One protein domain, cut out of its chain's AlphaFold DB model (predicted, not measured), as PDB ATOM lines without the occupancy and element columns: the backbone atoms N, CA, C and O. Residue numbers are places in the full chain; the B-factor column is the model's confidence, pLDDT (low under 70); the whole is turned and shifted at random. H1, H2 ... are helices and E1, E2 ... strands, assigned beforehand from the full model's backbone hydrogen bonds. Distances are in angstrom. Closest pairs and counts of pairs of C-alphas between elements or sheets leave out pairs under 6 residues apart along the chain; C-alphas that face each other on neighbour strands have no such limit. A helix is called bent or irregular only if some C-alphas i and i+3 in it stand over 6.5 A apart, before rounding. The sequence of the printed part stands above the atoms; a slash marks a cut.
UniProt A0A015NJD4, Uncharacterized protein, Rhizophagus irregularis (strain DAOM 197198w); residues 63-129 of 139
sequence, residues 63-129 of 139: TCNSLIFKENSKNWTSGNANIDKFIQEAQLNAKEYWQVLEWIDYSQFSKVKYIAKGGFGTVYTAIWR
ATOM      1  N   THR A  63     638.724 364.242 457.653       93.25
ATOM      2  CA  THR A  63     637.718 364.010 456.604       93.25
ATOM      3  C   THR A  63     636.296 364.327 457.074       93.25
ATOM      4  O   THR A  63     635.580 365.087 456.422       93.25
ATOM      5  N   CYS A  64     635.875 363.800 458.230       93.38
ATOM      6  CA  CYS A  64     634.536 364.063 458.759       93.38
ATOM      7  C   CYS A  64     634.351 365.519 459.193       93.38
ATOM      8  O   CYS A  64     633.326 366.122 458.879       93.38
ATOM      9  N   ASN A  65     635.337 366.092 459.882       93.75
ATOM     10  CA  ASN A  65     635.246 367.450 460.407       93.75
ATOM     11  C   ASN A  65     635.250 368.488 459.281       93.75
ATOM     12  O   ASN A  65     634.427 369.401 459.288       93.75
ATOM     13  N   SER A  66     636.085 368.312 458.255       93.62
ATOM     14  CA  SER A  66     636.099 369.180 457.075       93.62
ATOM     15  C   SER A  66     634.770 369.138 456.317       93.62
ATOM     16  O   SER A  66     634.314 370.175 455.837       93.62
ATOM     17  N   LEU A  67     634.099 367.979 456.246       93.62
ATOM     18  CA  LEU A  67     632.750 367.887 455.676       93.62
ATOM     19  C   LEU A  67     631.726 368.677 456.503       93.62
ATOM     20  O   LEU A  67     630.982 369.473 455.931       93.62
ATOM     21  N   ILE A  68     631.737 368.528 457.832       92.75
ATOM     22  CA  ILE A  68     630.855 369.284 458.738       92.75
ATOM     23  C   ILE A  68     631.073 370.795 458.573       92.75
ATOM     24  O   ILE A  68     630.113 371.547 458.409       92.75
ATOM     25  N   PHE A  69     632.326 371.262 458.555       94.06
ATOM     26  CA  PHE A  69     632.623 372.684 458.355       94.06
ATOM     27  C   PHE A  69     632.180 373.190 456.982       94.06
ATOM     28  O   PHE A  69     631.631 374.286 456.881       94.06
ATOM     29  N   LYS A  70     632.357 372.389 455.927       93.94
ATOM     30  CA  LYS A  70     631.897 372.735 454.577       93.94
ATOM     31  C   LYS A  70     630.375 372.856 454.484       93.94
ATOM     32  O   LYS A  70     629.878 373.666 453.706       93.94
ATOM     33  N   GLU A  71     629.631 372.049 455.234       92.56
ATOM     34  CA  GLU A  71     628.172 372.151 455.317       92.56
ATOM     35  C   GLU A  71     627.750 373.387 456.123       92.56
ATOM     36  O   GLU A  71     626.888 374.151 455.679       92.56
ATOM     37  N   ASN A  72     628.419 373.637 457.251       90.06
ATOM     38  CA  ASN A  72     628.134 374.755 458.149       90.06
ATOM     39  C   ASN A  72     628.582 376.123 457.624       90.06
ATOM     40  O   ASN A  72     628.064 377.139 458.087       90.06
ATOM     41  N   SER A  73     629.494 376.187 456.652       89.44
ATOM     42  CA  SER A  73     629.959 377.453 456.065       89.44
ATOM     43  C   SER A  73     628.849 378.255 455.382       89.44
ATOM     44  O   SER A  73     628.993 379.453 455.166       89.44
ATOM     45  N   LYS A  74     627.717 377.612 455.071       89.19
ATOM     46  CA  LYS A  74     626.518 378.263 454.526       89.19
ATOM     47  C   LYS A  74     625.676 378.971 455.592       89.19
ATOM     48  O   LYS A  74     624.800 379.752 455.236       89.19
ATOM     49  N   ASN A  75     625.921 378.692 456.873       90.81
ATOM     50  CA  ASN A  75     625.087 379.147 457.987       90.81
ATOM     51  C   ASN A  75     625.608 380.430 458.649       90.81
ATOM     52  O   ASN A  75     624.947 380.965 459.536       90.81
ATOM     53  N   TRP A  76     626.780 380.926 458.249       93.69
ATOM     54  CA  TRP A  76     627.370 382.133 458.816       93.69
ATOM     55  C   TRP A  76     628.199 382.903 457.783       93.69
ATOM     56  O   TRP A  76     628.691 382.346 456.807       93.69
ATOM     57  N   THR A  77     628.360 384.204 458.015       93.38
ATOM     58  CA  THR A  77     629.311 385.072 457.312       93.38
ATOM     59  C   THR A  77     629.734 386.185 458.264       93.38
ATOM     60  O   THR A  77     628.924 386.669 459.055       93.38
ATOM     61  N   SER A  78     630.991 386.614 458.182       92.06
ATOM     62  CA  SER A  78     631.468 387.812 458.880       92.06
ATOM     63  C   SER A  78     631.058 389.118 458.191       92.06
ATOM     64  O   SER A  78     631.344 390.203 458.695       92.06
ATOM     65  N   GLY A  79     630.444 389.033 457.005       93.44
ATOM     66  CA  GLY A  79     630.272 390.163 456.094       93.44
ATOM     67  C   GLY A  79     631.556 390.536 455.338       93.44
ATOM     68  O   GLY A  79     631.538 391.468 454.535       93.44
ATOM     69  N   ASN A  80     632.666 389.818 455.557       95.19
ATOM     70  CA  ASN A  80     633.934 390.005 454.859       95.19
ATOM     71  C   ASN A  80     634.394 388.695 454.207       95.19
ATOM     72  O   ASN A  80     634.922 387.798 454.864       95.19
ATOM     73  N   ALA A  81     634.274 388.627 452.880       96.38
ATOM     74  CA  ALA A  81     634.588 387.428 452.106       96.38
ATOM     75  C   ALA A  81     636.040 386.934 452.264       96.38
ATOM     76  O   ALA A  81     636.285 385.732 452.174       96.38
ATOM     77  N   ASN A  82     637.005 387.827 452.516       97.25
ATOM     78  CA  ASN A  82     638.401 387.427 452.712       97.25
ATOM     79  C   ASN A  82     638.600 386.744 454.070       97.25
ATOM     80  O   ASN A  82     639.325 385.756 454.155       97.25
ATOM     81  N   ILE A  83     637.942 387.254 455.117       95.19
ATOM     82  CA  ILE A  83     637.964 386.642 456.453       95.19
ATOM     83  C   ILE A  83     637.228 385.301 456.417       95.19
ATOM     84  O   ILE A  83     637.764 384.307 456.899       95.19
ATOM     85  N   ASP A  84     636.054 385.254 455.784       95.88
ATOM     86  CA  ASP A  84     635.264 384.027 455.657       95.88
ATOM     87  C   ASP A  84     636.064 382.931 454.949       95.88
ATOM     88  O   ASP A  84     636.167 381.814 455.453       95.88
ATOM     89  N   LYS A  85     636.700 383.267 453.818       96.44
ATOM     90  CA  LYS A  85     637.555 382.337 453.076       96.44
ATOM     91  C   LYS A  85     638.725 381.840 453.925       96.44
ATOM     92  O   LYS A  85     638.976 380.641 453.951       96.44
ATOM     93  N   PHE A  86     639.411 382.736 454.635       96.44
ATOM     94  CA  PHE A  86     640.539 382.371 455.495       96.44
ATOM     95  C   PHE A  86     640.125 381.403 456.614       96.44
ATOM     96  O   PHE A  86     640.783 380.386 456.830       96.44
ATOM     97  N   ILE A  87     639.009 381.682 457.294       96.44
ATOM     98  CA  ILE A  87     638.475 380.811 458.349       96.44
ATOM     99  C   ILE A  87     638.070 379.450 457.768       96.44
ATOM    100  O   ILE A  87     638.440 378.419 458.327       96.44
ATOM    101  N   GLN A  88     637.364 379.424 456.635       96.06
ATOM    102  CA  GLN A  88     636.947 378.178 455.983       96.06
ATOM    103  C   GLN A  88     638.150 377.334 455.541       96.06
ATOM    104  O   GLN A  88     638.168 376.126 455.763       96.06
ATOM    105  N   GLU A  89     639.184 377.945 454.958       96.25
ATOM    106  CA  GLU A  89     640.418 377.242 454.588       96.25
ATOM    107  C   GLU A  89     641.132 376.665 455.817       96.25
ATOM    108  O   GLU A  89     641.587 375.520 455.768       96.25
ATOM    109  N   ALA A  90     641.189 377.398 456.933       95.81
ATOM    110  CA  ALA A  90     641.744 376.881 458.182       95.81
ATOM    111  C   ALA A  90     640.933 375.684 458.716       95.81
ATOM    112  O   ALA A  90     641.506 374.646 459.043       95.81
ATOM    113  N   GLN A  91     639.601 375.790 458.731       95.56
ATOM    114  CA  GLN A  91     638.689 374.727 459.171       95.56
ATOM    115  C   GLN A  91     638.822 373.444 458.335       95.56
ATOM    116  O   GLN A  91     638.880 372.350 458.892       95.56
ATOM    117  N   LEU A  92     638.912 373.564 457.005       95.25
ATOM    118  CA  LEU A  92     639.034 372.419 456.092       95.25
ATOM    119  C   LEU A  92     640.381 371.689 456.208       95.25
ATOM    120  O   LEU A  92     640.462 370.495 455.907       95.25
ATOM    121  N   ASN A  93     641.433 372.394 456.625       95.12
ATOM    122  CA  ASN A  93     642.786 371.850 456.727       95.12
ATOM    123  C   ASN A  93     643.179 371.434 458.152       95.12
ATOM    124  O   ASN A  93     644.249 370.848 458.331       95.12
ATOM    125  N   ALA A  94     642.335 371.705 459.153       95.00
ATOM    126  CA  ALA A  94     642.605 371.365 460.542       95.00
ATOM    127  C   ALA A  94     642.731 369.846 460.734       95.00
ATOM    128  O   ALA A  94     641.832 369.071 460.392       95.00
ATOM    129  N   LYS A  95     643.848 369.420 461.328       93.88
ATOM    130  CA  LYS A  95     644.119 368.013 461.669       93.88
ATOM    131  C   LYS A  95     643.836 367.693 463.135       93.88
ATOM    132  O   LYS A  95     643.792 366.520 463.504       93.88
ATOM    133  N   GLU A  96     643.646 368.728 463.947       92.56
ATOM    134  CA  GLU A  96     643.461 368.688 465.397       92.56
ATOM    135  C   GLU A  96     642.504 369.817 465.807       92.56
ATOM    136  O   GLU A  96     642.406 370.828 465.108       92.56
ATOM    137  N   TYR A  97     641.827 369.680 466.951       90.88
ATOM    138  CA  TYR A  97     640.791 370.637 467.361       90.88
ATOM    139  C   TYR A  97     641.341 372.051 467.612       90.88
ATOM    140  O   TYR A  97     640.708 373.033 467.247       90.88
ATOM    141  N   TRP A  98     642.556 372.183 468.158       91.12
ATOM    142  CA  TRP A  98     643.162 373.492 468.443       91.12
ATOM    143  C   TRP A  98     643.684 374.224 467.201       91.12
ATOM    144  O   TRP A  98     644.089 375.379 467.297       91.12
ATOM    145  N   GLN A  99     643.716 373.561 466.041       93.69
ATOM    146  CA  GLN A  99     644.083 374.190 464.768       93.69
ATOM    147  C   GLN A  99     642.885 374.881 464.101       93.69
ATOM    148  O   GLN A  99     643.055 375.611 463.126       93.69
ATOM    149  N   VAL A 100     641.672 374.639 464.600       92.56
ATOM    150  CA  VAL A 100     640.437 375.174 464.035       92.56
ATOM    151  C   VAL A 100     640.291 376.643 464.405       92.56
ATOM    152  O   VAL A 100     640.380 377.022 465.570       92.56
ATOM    153  N   LEU A 101     639.987 377.469 463.407       93.56
ATOM    154  CA  LEU A 101     639.453 378.805 463.642       93.56
ATOM    155  C   LEU A 101     637.932 378.719 463.715       93.56
ATOM    156  O   LEU A 101     637.258 378.469 462.714       93.56
ATOM    157  N   GLU A 102     637.387 378.895 464.911       90.56
ATOM    158  CA  GLU A 102     635.946 378.861 465.133       90.56
ATOM    159  C   GLU A 102     635.322 380.229 464.870       90.56
ATOM    160  O   GLU A 102     635.743 381.244 465.429       90.56
ATOM    161  N   TRP A 103     634.298 380.250 464.015       91.31
ATOM    162  CA  TRP A 103     633.450 381.425 463.864       91.31
ATOM    163  C   TRP A 103     632.371 381.416 464.944       91.31
ATOM    164  O   TRP A 103     631.587 380.471 465.032       91.31
ATOM    165  N   ILE A 104     632.313 382.486 465.736       90.75
ATOM    166  CA  ILE A 104     631.346 382.651 466.821       90.75
ATOM    167  C   ILE A 104     630.578 383.941 466.561       90.75
ATOM    168  O   ILE A 104     631.168 385.022 466.479       90.75
ATOM    169  N   ASP A 105     629.258 383.830 466.435       89.62
ATOM    170  CA  ASP A 105     628.411 385.009 466.308       89.62
ATOM    171  C   ASP A 105     628.444 385.826 467.604       89.62
ATOM    172  O   ASP A 105     628.391 385.278 468.707       89.62
ATOM    173  N   TYR A 106     628.491 387.152 467.473       90.44
ATOM    174  CA  TYR A 106     628.583 388.043 468.623       90.44
ATOM    175  C   TYR A 106     627.436 387.847 469.632       90.44
ATOM    176  O   TYR A 106     627.634 388.031 470.833       90.44
ATOM    177  N   SER A 107     626.253 387.429 469.171       91.00
ATOM    178  CA  SER A 107     625.087 387.158 470.021       91.00
ATOM    179  C   SER A 107     625.275 385.992 471.001       91.00
ATOM    180  O   SER A 107     624.553 385.933 471.996       91.00
ATOM    181  N   GLN A 108     626.255 385.107 470.778       92.94
ATOM    182  CA  GLN A 108     626.582 384.014 471.705       92.94
ATOM    183  C   GLN A 108     627.365 384.494 472.935       92.94
ATOM    184  O   GLN A 108     627.462 383.799 473.948       92.94
ATOM    185  N   PHE A 109     627.921 385.706 472.885       94.88
ATOM    186  CA  PHE A 109     628.654 386.269 474.006       94.88
ATOM    187  C   PHE A 109     627.722 386.967 474.997       94.88
ATOM    188  O   PHE A 109     626.898 387.812 474.655       94.88
ATOM    189  N   SER A 110     627.918 386.672 476.283       95.94
ATOM    190  CA  SER A 110     627.205 387.324 477.385       95.94
ATOM    191  C   SER A 110     628.156 388.084 478.306       95.94
ATOM    192  O   SER A 110     629.363 387.840 478.331       95.94
ATOM    193  N   LYS A 111     627.610 389.022 479.093       96.50
ATOM    194  CA  LYS A 111     628.376 389.868 480.033       96.50
ATOM    195  C   LYS A 111     629.583 390.555 479.373       96.50
ATOM    196  O   LYS A 111     630.653 390.621 479.976       96.50
ATOM    197  N   VAL A 112     629.400 391.062 478.153       96.88
ATOM    198  CA  VAL A 112     630.449 391.773 477.418       96.88
ATOM    199  C   VAL A 112     630.828 393.049 478.174       96.88
ATOM    200  O   VAL A 112     629.972 393.888 478.454       96.88
ATOM    201  N   LYS A 113     632.105 393.193 478.534       97.88
ATOM    202  CA  LYS A 113     632.640 394.366 479.238       97.88
ATOM    203  C   LYS A 113     633.863 394.896 478.512       97.88
ATOM    204  O   LYS A 113     634.754 394.135 478.146       97.88
ATOM    205  N   TYR A 114     633.910 396.209 478.338       97.75
ATOM    206  CA  TYR A 114     635.077 396.901 477.805       97.75
ATOM    207  C   TYR A 114     636.289 396.732 478.733       97.75
ATOM    208  O   TYR A 114     636.145 396.816 479.953       97.75
ATOM    209  N   ILE A 115     637.470 396.518 478.146       97.62
ATOM    210  CA  ILE A 115     638.751 396.466 478.862       97.62
ATOM    211  C   ILE A 115     639.590 397.697 478.517       97.62
ATOM    212  O   ILE A 115     639.947 398.475 479.398       97.62
ATOM    213  N   ALA A 116     639.925 397.865 477.238       97.50
ATOM    214  CA  ALA A 116     640.831 398.909 476.775       97.50
ATOM    215  C   ALA A 116     640.691 399.133 475.264       97.50
ATOM    216  O   ALA A 116     640.207 398.267 474.537       97.50
ATOM    217  N   LYS A 117     641.181 400.272 474.774       97.75
ATOM    218  CA  LYS A 117     641.339 400.566 473.348       97.75
ATOM    219  C   LYS A 117     642.807 400.864 473.058       97.75
ATOM    220  O   LYS A 117     643.404 401.699 473.730       97.75
ATOM    221  N   GLY A 118     643.371 400.179 472.068       95.50
ATOM    222  CA  GLY A 118     644.736 400.376 471.581       95.50
ATOM    223  C   GLY A 118     644.765 400.812 470.115       95.50
ATOM    224  O   GLY A 118     643.724 401.041 469.498       95.50
ATOM    225  N   GLY A 119     645.967 400.900 469.537       96.81
ATOM    226  CA  GLY A 119     646.154 401.315 468.137       96.81
ATOM    227  C   GLY A 119     645.551 400.356 467.103       96.81
ATOM    228  O   GLY A 119     645.211 400.785 466.007       96.81
ATOM    229  N   PHE A 120     645.372 399.082 467.463       91.94
ATOM    230  CA  PHE A 120     644.883 398.030 466.562       91.94
ATOM    231  C   PHE A 120     643.432 397.607 466.823       91.94
ATOM    232  O   PHE A 120     642.925 396.724 466.141       91.94
ATOM    233  N   GLY A 121     642.752 398.214 467.800       94.94
ATOM    234  CA  GLY A 121     641.359 397.884 468.088       94.94
ATOM    235  C   GLY A 121     640.947 398.089 469.539       94.94
ATOM    236  O   GLY A 121     641.675 398.659 470.354       94.94
ATOM    237  N   THR A 122     639.748 397.606 469.846       97.06
ATOM    238  CA  THR A 122     639.141 397.667 471.176       97.06
ATOM    239  C   THR A 122     639.020 396.262 471.745       97.06
ATOM    240  O   THR A 122     638.551 395.355 471.065       97.06
ATOM    241  N   VAL A 123     639.432 396.087 472.996       96.00
ATOM    242  CA  VAL A 123     639.438 394.808 473.701       96.00
ATOM    243  C   VAL A 123     638.258 394.754 474.665       96.00
ATOM    244  O   VAL A 123     638.027 395.685 475.444       96.00
ATOM    245  N   TYR A 124     637.544 393.632 474.635       96.81
ATOM    246  CA  TYR A 124     636.429 393.316 475.520       96.81
ATOM    247  C   TYR A 124     636.671 391.962 476.192       96.81
ATOM    248  O   TYR A 124     637.315 391.088 475.620       96.81
ATOM    249  N   THR A 125     636.124 391.774 477.392       97.00
ATOM    250  CA  THR A 125     635.933 390.448 477.997       97.00
ATOM    251  C   THR A 125     634.488 390.027 477.798       97.00
ATOM    252  O   THR A 125     633.586 390.863 477.859       97.00
ATOM    253  N   ALA A 126     634.252 388.733 477.623       96.62
ATOM    254  CA  ALA A 126     632.920 388.158 477.518       96.62
ATOM    255  C   ALA A 126     632.890 386.740 478.098       96.62
ATOM    256  O   ALA A 126     633.935 386.135 478.328       96.62
ATOM    257  N   ILE A 127     631.687 386.219 478.337       96.50
ATOM    258  CA  ILE A 127     631.448 384.811 478.652       96.50
ATOM    259  C   ILE A 127     630.840 384.142 477.422       96.50
ATOM    260  O   ILE A 127     629.761 384.546 476.985       96.50
ATOM    261  N   TRP A 128     631.507 383.097 476.940       94.56
ATOM    262  CA  TRP A 128     631.008 382.147 475.946       94.56
ATOM    263  C   TRP A 128     630.612 380.858 476.666       94.56
ATOM    264  O   TRP A 128     631.443 380.289 477.374       94.56
ATOM    265  N   ARG A 129     629.337 380.454 476.595       89.25
ATOM    266  CA  ARG A 129     628.827 379.321 477.394       89.25
ATOM    267  C   ARG A 129     628.989 377.989 476.686       89.25
ATOM    268  O   ARG A 129     629.190 376.979 477.345       89.25
TER     269      ARG A 129
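This is residues 63 to 129 of the 139 residues of an uncharacterized protein of Rhizophagus irregularis (strain DAOM 197198w) (UniProt A0A015NJD4). Picture two separate hairpins at opposite ends of an elongated shape: a helical hairpin of H1 and H2 at one end, and a bent two-stranded ribbon of E1 and E2 at the other, with the long link of residues 94 to 108 running between them. The printed part has 67 residues, with two named helices and then two named strands in the order H1, H2, E1, E2; the sheet, E1 - E2, is antiparallel and the class is mixed, helices and strands. The whole is loose, with a radius of gyration of the C-alphas of 14.2 A, and spans 40 by 26 by 22 A, only just elongated.

Find C-alpha 63 at (637.718, 364.010, 456.604); from there H1, residues 63 to 72, runs 14.5 A. Next comes H2, residues 81 to 93, 18.2 A long. Look for E1 at residues 109 to 118, 21.5 A, and for E2 at residues 121 to 128, 20.4 A, ending at C-alpha 128 at (631.008, 382.147, 475.946).

H1 and H2 form a helical hairpin and touch, H2 with residues 88 to 93 alone; the closest C-alphas, of Ser 66 and Leu 92, are 4.5 A apart. Their lines stand at a shallow tilt of 24 degrees, opposite ways. In both helices every O i to N i+4 pair is within hydrogen-bond range. E1 and E2 form a hairpin of antiparallel neighbours, at 158 degrees; look at N 113 and O 125, 2.8 A, and N 127 and O 110, 2.8 A, within hydrogen-bond range. E1 bends by 75 degrees at residue 112, and E2 by 54 degrees at residue 125. H1 is apart from E1 and E2, and H2 is apart from E2.

The two C-alphas farthest apart, of Thr 63 and Ala 116, are 40.4 A apart. The printed part has no cut. The link H2 to E1 is long, H1 to H2 short, E1 to E2 tight. The mean pLDDT of the printed part is 94.2, and no printed residue is under 70.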